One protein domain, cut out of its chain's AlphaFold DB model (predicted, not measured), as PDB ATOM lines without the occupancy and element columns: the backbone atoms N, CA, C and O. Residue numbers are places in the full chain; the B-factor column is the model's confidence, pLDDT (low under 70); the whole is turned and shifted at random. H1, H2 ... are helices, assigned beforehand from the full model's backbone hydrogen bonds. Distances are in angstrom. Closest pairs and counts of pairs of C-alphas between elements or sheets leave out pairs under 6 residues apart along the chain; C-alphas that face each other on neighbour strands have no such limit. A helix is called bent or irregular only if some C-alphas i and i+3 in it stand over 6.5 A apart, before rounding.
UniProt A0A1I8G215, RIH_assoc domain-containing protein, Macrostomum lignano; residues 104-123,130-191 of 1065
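This is residues 104 to 123 and 130 to 191 of the 1065 residues of the protein "RIH_assoc domain-containing protein" of Macrostomum lignano (UniProt A0A1I8G215). One long helix, H6, runs along the length of an elongated body, with H5 folded back side by side with it and H3 and H4 packed on its later half. H1 and H2 form a loosely attached corner near its first residues, and residues 180 to 191 form a tail with no named element. The printed part has 82 residues, with six named helices in the order H1 to H6 and no named strand; the class is all helix. The whole is compact, with a radius of gyration of the C-alphas of 13.2 A and spans of 38 by 22 by 19 A.

The hub is H6, residues 164 to 179, which is only just irregular: C-alphas 166 and 169 are 6.8 A apart. H5, residues 150 to 157, forms a helical hairpin with H6, at a shallow tilt of 22 degrees, opposite ways; their closest C-alphas, of Leu 157 and Lys 167, are 5.9 A apart. H3, residues 130 to 133, touches H6, closest at C-alphas of Ala 130 and Phe 173, 4.5 A. H4, residues 138 to 145, touches residues 176 to 178 of H6 alone, closest at C-alphas of Glu 141 and Val 177, 5.3 A, at a steep tilt of 46 degrees. H2, residues 117 to 123, is close to but not clearly touching H6, closest at C-alphas of Val 123 and Asn 166, 6.2 A. H1, residues 104 to 110, and H2 only just touch, only at the corner, with 3 pairs of C-alphas within 8 A, the closest those of Leu 109 and Ser 119, 5.8 A. Every O i to N i+4 pair is within hydrogen-bond range in H1, H2, H4 and H5, and 10 of 12 are in H6; H3 is too short for such a pair.

H6 is 20.2 A long, from C-alpha 164 at (128.517, 86.287, 144.977) to C-alpha 179 at (121.118, 86.889, 163.771). H5 measures 10.6 A, H4 10.3 A, H1 and H2 10.0 A each, and H3 5.2 A. H1 begins at C-alpha 104, (116.698, 71.372, 142.807).

The C-alphas farthest apart, of Thr 114 and Gly 184, are 39.2 A apart. Residues 124 to 129 are not printed, and C-alphas 123 and 130 are 10.6 A apart across this cut. Of the links that are printed whole, none is long. The mean pLDDT of the printed part is 80.2; residues 104, 112 to 117, 182 to 189 and 191 are under 70.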
ATOM      1  N   GLY A 104     115.853  71.665 143.974       68.19
ATOM      2  CA  GLY A 104     116.698  71.372 142.807       68.19
ATOM      3  C   GLY A 104     116.476  72.289 141.592       68.19
ATOM      4  O   GLY A 104     117.374  72.453 140.769       68.19
ATOM      5  N   VAL A 105     115.301  72.907 141.448       70.75
ATOM      6  CA  VAL A 105     115.032  73.919 140.412       70.75
ATOM      7  C   VAL A 105     115.603  75.269 140.842       70.75
ATOM      8  O   VAL A 105     116.271  75.915 140.039       70.75
ATOM      9  N   GLN A 106     115.443  75.632 142.117       73.69
ATOM     10  CA  GLN A 106     115.999  76.858 142.698       73.69
ATOM     11  C   GLN A 106     117.526  76.889 142.613       73.69
ATOM     12  O   GLN A 106     118.095  77.837 142.087       73.69
ATOM     13  N   PHE A 107     118.200  75.806 143.011       77.94
ATOM     14  CA  PHE A 107     119.656  75.698 142.889       77.94
ATOM     15  C   PHE A 107     120.124  75.749 141.426       77.94
ATOM     16  O   PHE A 107     121.173  76.317 141.143       77.94
ATOM     17  N   ARG A 108     119.357  75.205 140.468       75.38
ATOM     18  CA  ARG A 108     119.694  75.327 139.035       75.38
ATOM     19  C   ARG A 108     119.543  76.756 138.516       75.38
ATOM     20  O   ARG A 108     120.382  77.182 137.729       75.38
ATOM     21  N   LEU A 109     118.519  77.481 138.966       75.00
ATOM     22  CA  LEU A 109     118.318  78.896 138.644       75.00
ATOM     23  C   LEU A 109     119.451  79.751 139.235       75.00
ATOM     24  O   LEU A 109     120.097  80.494 138.503       75.00
ATOM     25  N   LEU A 110     119.781  79.556 140.514       76.62
ATOM     26  CA  LEU A 110     120.823  80.313 141.221       76.62
ATOM     27  C   LEU A 110     122.253  80.023 140.727       76.62
ATOM     28  O   LEU A 110     123.114  80.899 140.820       76.62
ATOM     29  N   ARG A 111     122.511  78.816 140.197       78.94
ATOM     30  CA  ARG A 111     123.788  78.422 139.565       78.94
ATOM     31  C   ARG A 111     123.906  78.856 138.102       78.94
ATOM     32  O   ARG A 111     124.970  78.693 137.504       78.94
ATOM     33  N   SER A 112     122.836  79.362 137.488       67.62
ATOM     34  CA  SER A 112     122.910  79.823 136.103       67.62
ATOM     35  C   SER A 112     123.772  81.093 136.036       67.62
ATOM     36  O   SER A 112     123.447  82.132 136.599       67.62
ATOM     37  N   GLY A 113     124.932  81.011 135.376       55.62
ATOM     38  CA  GLY A 113     125.892  82.122 135.264       55.62
ATOM     39  C   GLY A 113     125.443  83.270 134.343       55.62
ATOM     40  O   GLY A 113     126.243  84.150 134.016       55.62
ATOM     41  N   THR A 114     124.193  83.244 133.882       58.25
ATOM     42  CA  THR A 114     123.547  84.242 133.023       58.25
ATOM     43  C   THR A 114     122.300  84.745 133.734       58.25
ATOM     44  O   THR A 114     121.448  83.928 134.069       58.25
ATOM     45  N   ARG A 115     122.187  86.063 133.941       64.25
ATOM     46  CA  ARG A 115     121.017  86.709 134.554       64.25
ATOM     47  C   ARG A 115     119.751  86.360 133.768       64.25
ATOM     48  O   ARG A 115     119.538  86.890 132.678       64.25
ATOM     49  N   THR A 116     118.965  85.409 134.268       69.12
ATOM     50  CA  THR A 116     117.625  85.133 133.745       69.12
ATOM     51  C   THR A 116     116.614  86.006 134.489       69.12
ATOM     52  O   THR A 116     116.802  86.246 135.686       69.12
ATOM     53  N   PRO A 117     115.529  86.454 133.834       69.62
ATOM     54  CA  PRO A 117     114.495  87.255 134.491       69.62
ATOM     55  C   PRO A 117     113.915  86.561 135.735       69.62
ATOM     56  O   PRO A 117     113.592  87.206 136.726       69.62
ATOM     57  N   GLU A 118     113.846  85.226 135.729       74.31
ATOM     58  CA  GLU A 118     113.395  84.422 136.868       74.31
ATOM     59  C   GLU A 118     114.398  84.402 138.033       74.31
ATOM     60  O   GLU A 118     113.985  84.406 139.193       74.31
ATOM     61  N   SER A 119     115.705  84.380 137.746       76.31
ATOM     62  CA  SER A 119     116.751  84.440 138.776       76.31
ATOM     63  C   SER A 119     116.827  85.833 139.396       76.31
ATOM     64  O   SER A 119     116.898  85.947 140.617       76.31
ATOM     65  N   ASP A 120     116.784  86.886 138.579       78.12
ATOM     66  CA  ASP A 120     116.832  88.271 139.057       78.12
ATOM     67  C   ASP A 120     115.593  88.604 139.898       78.12
ATOM     68  O   ASP A 120     115.714  89.198 140.969       78.12
ATOM     69  N   PHE A 121     114.414  88.124 139.486       83.94
ATOM     70  CA  PHE A 121     113.189  88.240 140.274       83.94
ATOM     71  C   PHE A 121     113.299  87.528 141.632       83.94
ATOM     72  O   PHE A 121     112.926  88.098 142.653       83.94
ATOM     73  N   MET A 122     113.851  86.307 141.674       83.00
ATOM     74  CA  MET A 122     114.058  85.568 142.929       83.00
ATOM     75  C   MET A 122     115.026  86.303 143.871       83.00
ATOM     76  O   MET A 122     114.739  86.454 145.057       83.00
ATOM     77  N   VAL A 123     116.153  86.786 143.346       84.69
ATOM     78  CA  VAL A 123     117.176  87.531 144.099       84.69
ATOM     79  C   VAL A 123     116.599  88.841 144.654       84.69
ATOM     80  O   VAL A 123     116.777  89.120 145.840       84.69
ATOM     81  N   ALA A 130     114.421  90.411 153.140       89.38
ATOM     82  CA  ALA A 130     115.477  90.769 154.084       89.38
ATOM     83  C   ALA A 130     115.366  92.236 154.537       89.38
ATOM     84  O   ALA A 130     115.474  92.525 155.725       89.38
ATOM     85  N   THR A 131     115.086  93.158 153.612       89.19
ATOM     86  CA  THR A 131     114.957  94.595 153.914       89.19
ATOM     87  C   THR A 131     113.669  94.917 154.686       89.19
ATOM     88  O   THR A 131     113.642  95.820 155.521       89.19
ATOM     89  N   CYS A 132     112.601  94.136 154.500       88.94
ATOM     90  CA  CYS A 132     111.399  94.225 155.333       88.94
ATOM     91  C   CYS A 132     111.623  93.759 156.782       88.94
ATOM     92  O   CYS A 132     110.914  94.229 157.668       88.94
ATOM     93  N   ALA A 133     112.575  92.852 157.027       86.69
ATOM     94  CA  ALA A 133     112.925  92.382 158.374       86.69
ATOM     95  C   ALA A 133     113.903  93.313 159.114       86.69
ATOM     96  O   ALA A 133     114.087  93.185 160.320       86.69
ATOM     97  N   GLU A 134     114.522  94.262 158.413       86.00
ATOM     98  CA  GLU A 134     115.461  95.216 158.999       86.00
ATOM     99  C   GLU A 134     114.760  96.151 160.012       86.00
ATOM    100  O   GLU A 134     113.732  96.755 159.702       86.00
ATOM    101  N   GLY A 135     115.316  96.305 161.221       76.81
ATOM    102  CA  GLY A 135     114.763  97.183 162.268       76.81
ATOM    103  C   GLY A 135     113.877  96.506 163.329       76.81
ATOM    104  O   GLY A 135     112.972  97.166 163.851       76.81
ATOM    105  N   GLU A 136     114.151  95.234 163.648       72.62
ATOM    106  CA  GLU A 136     113.573  94.470 164.773       72.62
ATOM    107  C   GLU A 136     112.035  94.388 164.729       72.62
ATOM    108  O   GLU A 136     111.317  94.931 165.578       72.62
ATOM    109  N   ASN A 137     111.496  93.706 163.711       81.50
ATOM    110  CA  ASN A 137     110.054  93.497 163.561       81.50
ATOM    111  C   ASN A 137     109.686  92.012 163.675       81.50
ATOM    112  O   ASN A 137     109.580  91.300 162.672       81.50
ATOM    113  N   LYS A 138     109.367  91.578 164.902       81.50
ATOM    114  CA  LYS A 138     108.991  90.189 165.234       81.50
ATOM    115  C   LYS A 138     107.885  89.608 164.338       81.50
ATOM    116  O   LYS A 138     107.905  88.419 164.026       81.50
ATOM    117  N   SER A 139     106.915  90.420 163.896       82.06
ATOM    118  CA  SER A 139     105.830  89.940 163.023       82.06
ATOM    119  C   SER A 139     106.331  89.577 161.624       82.06
ATOM    120  O   SER A 139     105.889  88.585 161.043       82.06
ATOM    121  N   ILE A 140     107.249  90.374 161.079       85.50
ATOM    122  CA  ILE A 140     107.824  90.149 159.751       85.50
ATOM    123  C   ILE A 140     108.871  89.037 159.811       85.50
ATOM    124  O   ILE A 140     108.849  88.153 158.959       85.50
ATOM    125  N   GLU A 141     109.710  89.021 160.851       86.56
ATOM    126  CA  GLU A 141     110.691  87.958 161.111       86.56
ATOM    127  C   GLU A 141     110.018  86.579 161.134       86.56
ATOM    128  O   GLU A 141     110.400  85.699 160.364       86.56
ATOM    129  N   SER A 142     108.944  86.412 161.916       84.81
ATOM    130  CA  SER A 142     108.208  85.142 162.006       84.81
ATOM    131  C   SER A 142     107.599  84.709 160.665       84.81
ATOM    132  O   SER A 142     107.652  83.533 160.296       84.81
ATOM    133  N   LYS A 143     107.070  85.657 159.877       85.69
ATOM    134  CA  LYS A 143     106.570  85.359 158.526       85.69
ATOM    135  C   LYS A 143     107.704  84.953 157.586       85.69
ATOM    136  O   LYS A 143     107.527  84.010 156.821       85.69
ATOM    137  N   ASN A 144     108.864  85.598 157.657       87.88
ATOM    138  CA  ASN A 144     110.027  85.259 156.837       87.88
ATOM    139  C   ASN A 144     110.627  83.894 157.210       87.88
ATOM    140  O   ASN A 144     110.961  83.120 156.316       87.88
ATOM    141  N   GLN A 145     110.675  83.546 158.498       87.19
ATOM    142  CA  GLN A 145     111.106  82.225 158.985       87.19
ATOM    143  C   GLN A 145     110.193  81.084 158.499       87.19
ATOM    144  O   GLN A 145     110.623  79.936 158.410       87.19
ATOM    145  N   SER A 146     108.934  81.388 158.155       84.75
ATOM    146  CA  SER A 146     108.024  80.429 157.513       84.75
ATOM    147  C   SER A 146     108.294  80.228 156.013       84.75
ATOM    148  O   SER A 146     107.801  79.260 155.436       84.75
ATOM    149  N   ILE A 147     109.040  81.139 155.373       84.44
ATOM    150  CA  ILE A 147     109.390  81.073 153.947       84.44
ATOM    151  C   ILE A 147     110.667  80.258 153.756       84.44
ATOM    152  O   ILE A 147     110.653  79.299 152.995       84.44
ATOM    153  N   TYR A 148     111.743  80.626 154.451       86.06
ATOM    154  CA  TYR A 148     113.018  79.915 154.407       86.06
ATOM    155  C   TYR A 148     113.430  79.509 155.808       86.06
ATOM    156  O   TYR A 148     113.396  80.340 156.710       86.06
ATOM    157  N   ARG A 149     113.871  78.259 155.970       86.75
ATOM    158  CA  ARG A 149     114.536  77.797 157.196       86.75
ATOM    159  C   ARG A 149     116.022  78.145 157.165       86.75
ATOM    160  O   ARG A 149     116.636  78.172 156.100       86.75
ATOM    161  N   VAL A 150     116.639  78.293 158.338       86.81
ATOM    162  CA  VAL A 150     118.064  78.659 158.452       86.81
ATOM    163  C   VAL A 150     118.988  77.705 157.682       86.81
ATOM    164  O   VAL A 150     119.865  78.153 156.947       86.81
ATOM    165  N   GLY A 151     118.726  76.392 157.734       83.69
ATOM    166  CA  GLY A 151     119.504  75.392 156.997       83.69
ATOM    167  C   GLY A 151     119.381  75.510 155.473       83.69
ATOM    168  O   GLY A 151     120.339  75.243 154.753       83.69
ATOM    169  N   GLU A 152     118.236  75.960 154.955       86.94
ATOM    170  CA  GLU A 152     118.044  76.189 153.515       86.94
ATOM    171  C   GLU A 152     118.861  77.399 153.048       86.94
ATOM    172  O   GLU A 152     119.517  77.335 152.009       86.94
ATOM    173  N   VAL A 153     118.904  78.457 153.864       89.00
ATOM    174  CA  VAL A 153     119.736  79.643 153.621       89.00
ATOM    175  C   VAL A 153     121.226  79.283 153.659       89.00
ATOM    176  O   VAL A 153     121.975  79.653 152.754       89.00
ATOM    177  N   LEU A 154     121.665  78.500 154.652       89.00
ATOM    178  CA  LEU A 154     123.055  78.037 154.753       89.00
ATOM    179  C   LEU A 154     123.459  77.137 153.577       89.00
ATOM    180  O   LEU A 154     124.578  77.252 153.072       89.00
ATOM    181  N   ASN A 155     122.558  76.289 153.076       88.25
ATOM    182  CA  ASN A 155     122.824  75.464 151.893       88.25
ATOM    183  C   ASN A 155     123.065  76.315 150.635       88.25
ATOM    184  O   ASN A 155     123.940  75.984 149.837       88.25
ATOM    185  N   VAL A 156     122.339  77.426 150.468       87.38
ATOM    186  CA  VAL A 156     122.570  78.375 149.363       87.38
ATOM    187  C   VAL A 156     123.910  79.102 149.532       87.38
ATOM    188  O   VAL A 156     124.683  79.226 148.582       87.38
ATOM    189  N   LEU A 157     124.235  79.551 150.748       88.69
ATOM    190  CA  LEU A 157     125.475  80.289 151.018       88.69
ATOM    191  C   LEU A 157     126.739  79.414 150.885       88.69
ATOM    192  O   LEU A 157     127.771  79.886 150.393       88.69
ATOM    193  N   THR A 158     126.647  78.134 151.255       89.88
ATOM    194  CA  THR A 158     127.760  77.165 151.216       89.88
ATOM    195  C   THR A 158     127.954  76.470 149.862       89.88
ATOM    196  O   THR A 158     128.881  75.666 149.711       89.88
ATOM    197  N   ASP A 159     127.116  76.762 148.863       87.00
ATOM    198  CA  ASP A 159     127.251  76.220 147.509       87.00
ATOM    199  C   ASP A 159     128.317  77.003 146.715       87.00
ATOM    200  O   ASP A 159     128.166  78.211 146.508       87.00
ATOM    201  N   PRO A 160     129.412  76.371 146.258       83.19
ATOM    202  CA  PRO A 160     130.463  77.059 145.507       83.19
ATOM    203  C   PRO A 160     130.055  77.425 144.069       83.19
ATOM    204  O   PRO A 160     130.715  78.248 143.446       83.19
ATOM    205  N   GLY A 161     128.990  76.829 143.523       79.62
ATOM    206  CA  GLY A 161     128.503  77.086 142.166       79.62
ATOM    207  C   GLY A 161     127.586  78.306 142.038       79.62
ATOM    208  O   GLY A 161     127.183  78.633 140.923       79.62
ATOM    209  N   ILE A 162     127.228  78.961 143.146       84.75
ATOM    210  CA  ILE A 162     126.379  80.161 143.165       84.75
ATOM    211  C   ILE A 162     127.267  81.411 143.219       84.75
ATOM    212  O   ILE A 162     128.178  81.497 144.043       84.75
ATOM    213  N   SER A 163     126.995  82.392 142.356       82.50
ATOM    214  CA  SER A 163     127.762  83.642 142.284       82.50
ATOM    215  C   SER A 163     127.574  84.524 143.527       82.50
ATOM    216  O   SER A 163     126.530  84.491 144.183       82.50
ATOM    217  N   ALA A 164     128.565  85.367 143.835       83.25
ATOM    218  CA  ALA A 164     128.517  86.287 144.977       83.25
ATOM    219  C   ALA A 164     127.300  87.235 144.933       83.25
ATOM    220  O   ALA A 164     126.655  87.466 145.957       83.25
ATOM    221  N   HIS A 165     126.924  87.693 143.732       82.69
ATOM    222  CA  HIS A 165     125.707  88.471 143.488       82.69
ATOM    223  C   HIS A 165     124.455  87.768 144.035       82.69
ATOM    224  O   HIS A 165     123.681  88.361 144.785       82.69
ATOM    225  N   ASN A 166     124.298  86.483 143.709       85.56
ATOM    226  CA  ASN A 166     123.138  85.692 144.105       85.56
ATOM    227  C   ASN A 166     123.185  85.303 145.590       85.56
ATOM    228  O   ASN A 166     122.135  85.096 146.182       85.56
ATOM    229  N   LYS A 167     124.367  85.254 146.223       88.69
ATOM    230  CA  LYS A 167     124.513  84.989 147.668       88.69
ATOM    231  C   LYS A 167     124.202  86.196 148.553       88.69
ATOM    232  O   LYS A 167     123.831  86.016 149.714       88.69
ATOM    233  N   ARG A 168     124.348  87.423 148.037       89.94
ATOM    234  CA  ARG A 168     124.194  88.662 148.821       89.94
ATOM    235  C   ARG A 168     122.831  88.784 149.518       89.94
ATOM    236  O   ARG A 168     122.847  88.989 150.734       89.94
ATOM    237  N   PRO A 169     121.675  88.607 148.852       89.50
ATOM    238  CA  PRO A 169     120.384  88.696 149.534       89.50
ATOM    239  C   PRO A 169     120.188  87.623 150.603       89.50
ATOM    240  O   PRO A 169     119.634  87.912 151.655       89.50
ATOM    241  N   TYR A 170     120.694  86.407 150.387       91.81
ATOM    242  CA  TYR A 170     120.595  85.323 151.369       91.81
ATOM    243  C   TYR A 170     121.457  85.581 152.612       91.81
ATOM    244  O   TYR A 170     121.044  85.249 153.720       91.81
ATOM    245  N   ALA A 171     122.618  86.228 152.467       91.56
ATOM    246  CA  ALA A 171     123.419  86.656 153.617       91.56
ATOM    247  C   ALA A 171     122.720  87.776 154.404       91.56
ATOM    248  O   ALA A 171     122.688  87.737 155.632       91.56
ATOM    249  N   ARG A 172     122.092  88.734 153.708       91.19
ATOM    250  CA  ARG A 172     121.250  89.767 154.341       91.19
ATOM    251  C   ARG A 172     120.028  89.160 155.030       91.19
ATOM    252  O   ARG A 172     119.663  89.599 156.116       91.19
ATOM    253  N   PHE A 173     119.424  88.135 154.434       91.94
ATOM    254  CA  PHE A 173     118.315  87.395 155.028       91.94
ATOM    255  C   PHE A 173     118.757  86.683 156.312       91.94
ATOM    256  O   PHE A 173     118.103  86.835 157.339       91.94
ATOM    257  N   LEU A 174     119.901  85.987 156.296       91.69
ATOM    258  CA  LEU A 174     120.488  85.377 157.495       91.69
ATOM    259  C   LEU A 174     120.736  86.420 158.598       91.69
ATOM    260  O   LEU A 174     120.417  86.178 159.759       91.69
ATOM    261  N   LEU A 175     121.251  87.595 158.234       90.12
ATOM    262  CA  LEU A 175     121.496  88.681 159.180       90.12
ATOM    263  C   LEU A 175     120.210  89.155 159.867       90.12
ATOM    264  O   LEU A 175     120.127  89.108 161.089       90.12
ATOM    265  N   TRP A 176     119.219  89.610 159.099       89.81
ATOM    266  CA  TRP A 176     118.057  90.316 159.654       89.81
ATOM    267  C   TRP A 176     116.942  89.398 160.156       89.81
ATOM    268  O   TRP A 176     116.156  89.808 161.000       89.81
ATOM    269  N   VAL A 177     116.855  88.163 159.658       88.12
ATOM    270  CA  VAL A 177     115.786  87.219 160.038       88.12
ATOM    271  C   VAL A 177     116.213  86.264 161.156       88.12
ATOM    272  O   VAL A 177     115.347  85.725 161.846       88.12
ATOM    273  N   TYR A 178     117.524  86.051 161.343       87.81
ATOM    274  CA  TYR A 178     118.048  85.068 162.300       87.81
ATOM    275  C   TYR A 178     119.054  85.624 163.313       87.81
ATOM    276  O   TYR A 178     118.955  85.277 164.488       87.81
ATOM    277  N   LEU A 179     120.015  86.456 162.893       84.81
ATOM    278  CA  LEU A 179     121.118  86.889 163.771       84.81
ATOM    279  C   LEU A 179     120.836  88.193 164.533       84.81
ATOM    280  O   LEU A 179     121.295  88.345 165.663       84.81
ATOM    281  N   ASN A 180     120.103  89.121 163.917       81.94
ATOM    282  CA  ASN A 180     119.765  90.433 164.467       81.94
ATOM    283  C   ASN A 180     118.241  90.575 164.626       81.94
ATOM    284  O   ASN A 180     117.611  91.413 163.979       81.94
ATOM    285  N   THR A 181     117.659  89.670 165.414       74.69
ATOM    286  CA  THR A 181     116.209  89.486 165.574       74.69
ATOM    287  C   THR A 181     115.673  90.139 166.842       74.69
ATOM    288  O   THR A 181     116.323  90.114 167.886       74.69
ATOM    289  N   ALA A 182     114.434  90.636 166.787       58.81
ATOM    290  CA  ALA A 182     113.706  91.117 167.968       58.81
ATOM    291  C   ALA A 182     113.329  89.974 168.932       58.81
ATOM    292  O   ALA A 182     113.150  90.165 170.136       58.81
ATOM    293  N   SER A 183     113.158  88.773 168.382       55.94
ATOM    294  CA  SER A 183     112.984  87.527 169.126       55.94
ATOM    295  C   SER A 183     114.348  87.014 169.593       55.94
ATOM    296  O   SER A 183     115.256  86.886 168.779       55.94
ATOM    297  N   GLY A 184     114.521  86.718 170.886       58.78
ATOM    298  CA  GLY A 184     115.794  86.200 171.411       58.78
ATOM    299  C   GLY A 184     116.285  84.939 170.675       58.78
ATOM    300  O   GLY A 184     115.490  84.222 170.071       58.78
ATOM    301  N   LEU A 185     117.586  84.641 170.767       63.69
ATOM    302  CA  LEU A 185     118.315  83.620 169.976       63.69
ATOM    303  C   LEU A 185     117.668  82.222 169.910       63.69
ATOM    304  O   LEU A 185     117.889  81.471 168.962       63.69
ATOM    305  N   ILE A 186     116.886  81.863 170.928       61.47
ATOM    306  CA  ILE A 186     116.190  80.572 171.025       61.47
ATOM    307  C   ILE A 186     114.931  80.563 170.153       61.47
ATOM    308  O   ILE A 186     114.653  79.576 169.483       61.47
ATOM    309  N   GLU A 187     114.180  81.668 170.127       61.44
ATOM    310  CA  GLU A 187     112.968  81.786 169.310       61.44
ATOM    311  C   GLU A 187     113.296  81.891 167.815       61.44
ATOM    312  O   GLU A 187     112.513  81.431 166.990       61.44
ATOM    313  N   SER A 188     114.450  82.466 167.456       66.00
ATOM    314  CA  SER A 188     114.891  82.557 166.060       66.00
ATOM    315  C   SER A 188     115.514  81.259 165.530       66.00
ATOM    316  O   SER A 188     115.668  81.113 164.321       66.00
ATOM    317  N   GLY A 189     115.869  80.300 166.395       66.06
ATOM    318  CA  GLY A 189     116.631  79.102 166.011       66.06
ATOM    319  C   GLY A 189     118.114  79.377 165.727       66.06
ATOM    320  O   GLY A 189     118.820  78.497 165.244       66.06
ATOM    321  N   ALA A 190     118.601  80.587 166.027       73.31
ATOM    322  CA  ALA A 190     120.007  80.951 165.872       73.31
ATOM    323  C   ALA A 190     120.907  80.378 166.982       73.31
ATOM    324  O   ALA A 190     122.120  80.319 166.804       73.31
ATOM    325  N   GLY A 191     120.328  79.931 168.102       69.81
ATOM    326  CA  GLY A 191     121.062  79.320 169.216       69.81
ATOM    327  C   GLY A 191     121.835  78.044 168.856       69.81
ATOM    328  O   GLY A 191     122.827  77.749 169.513       69.81
TER     329      GLY A 191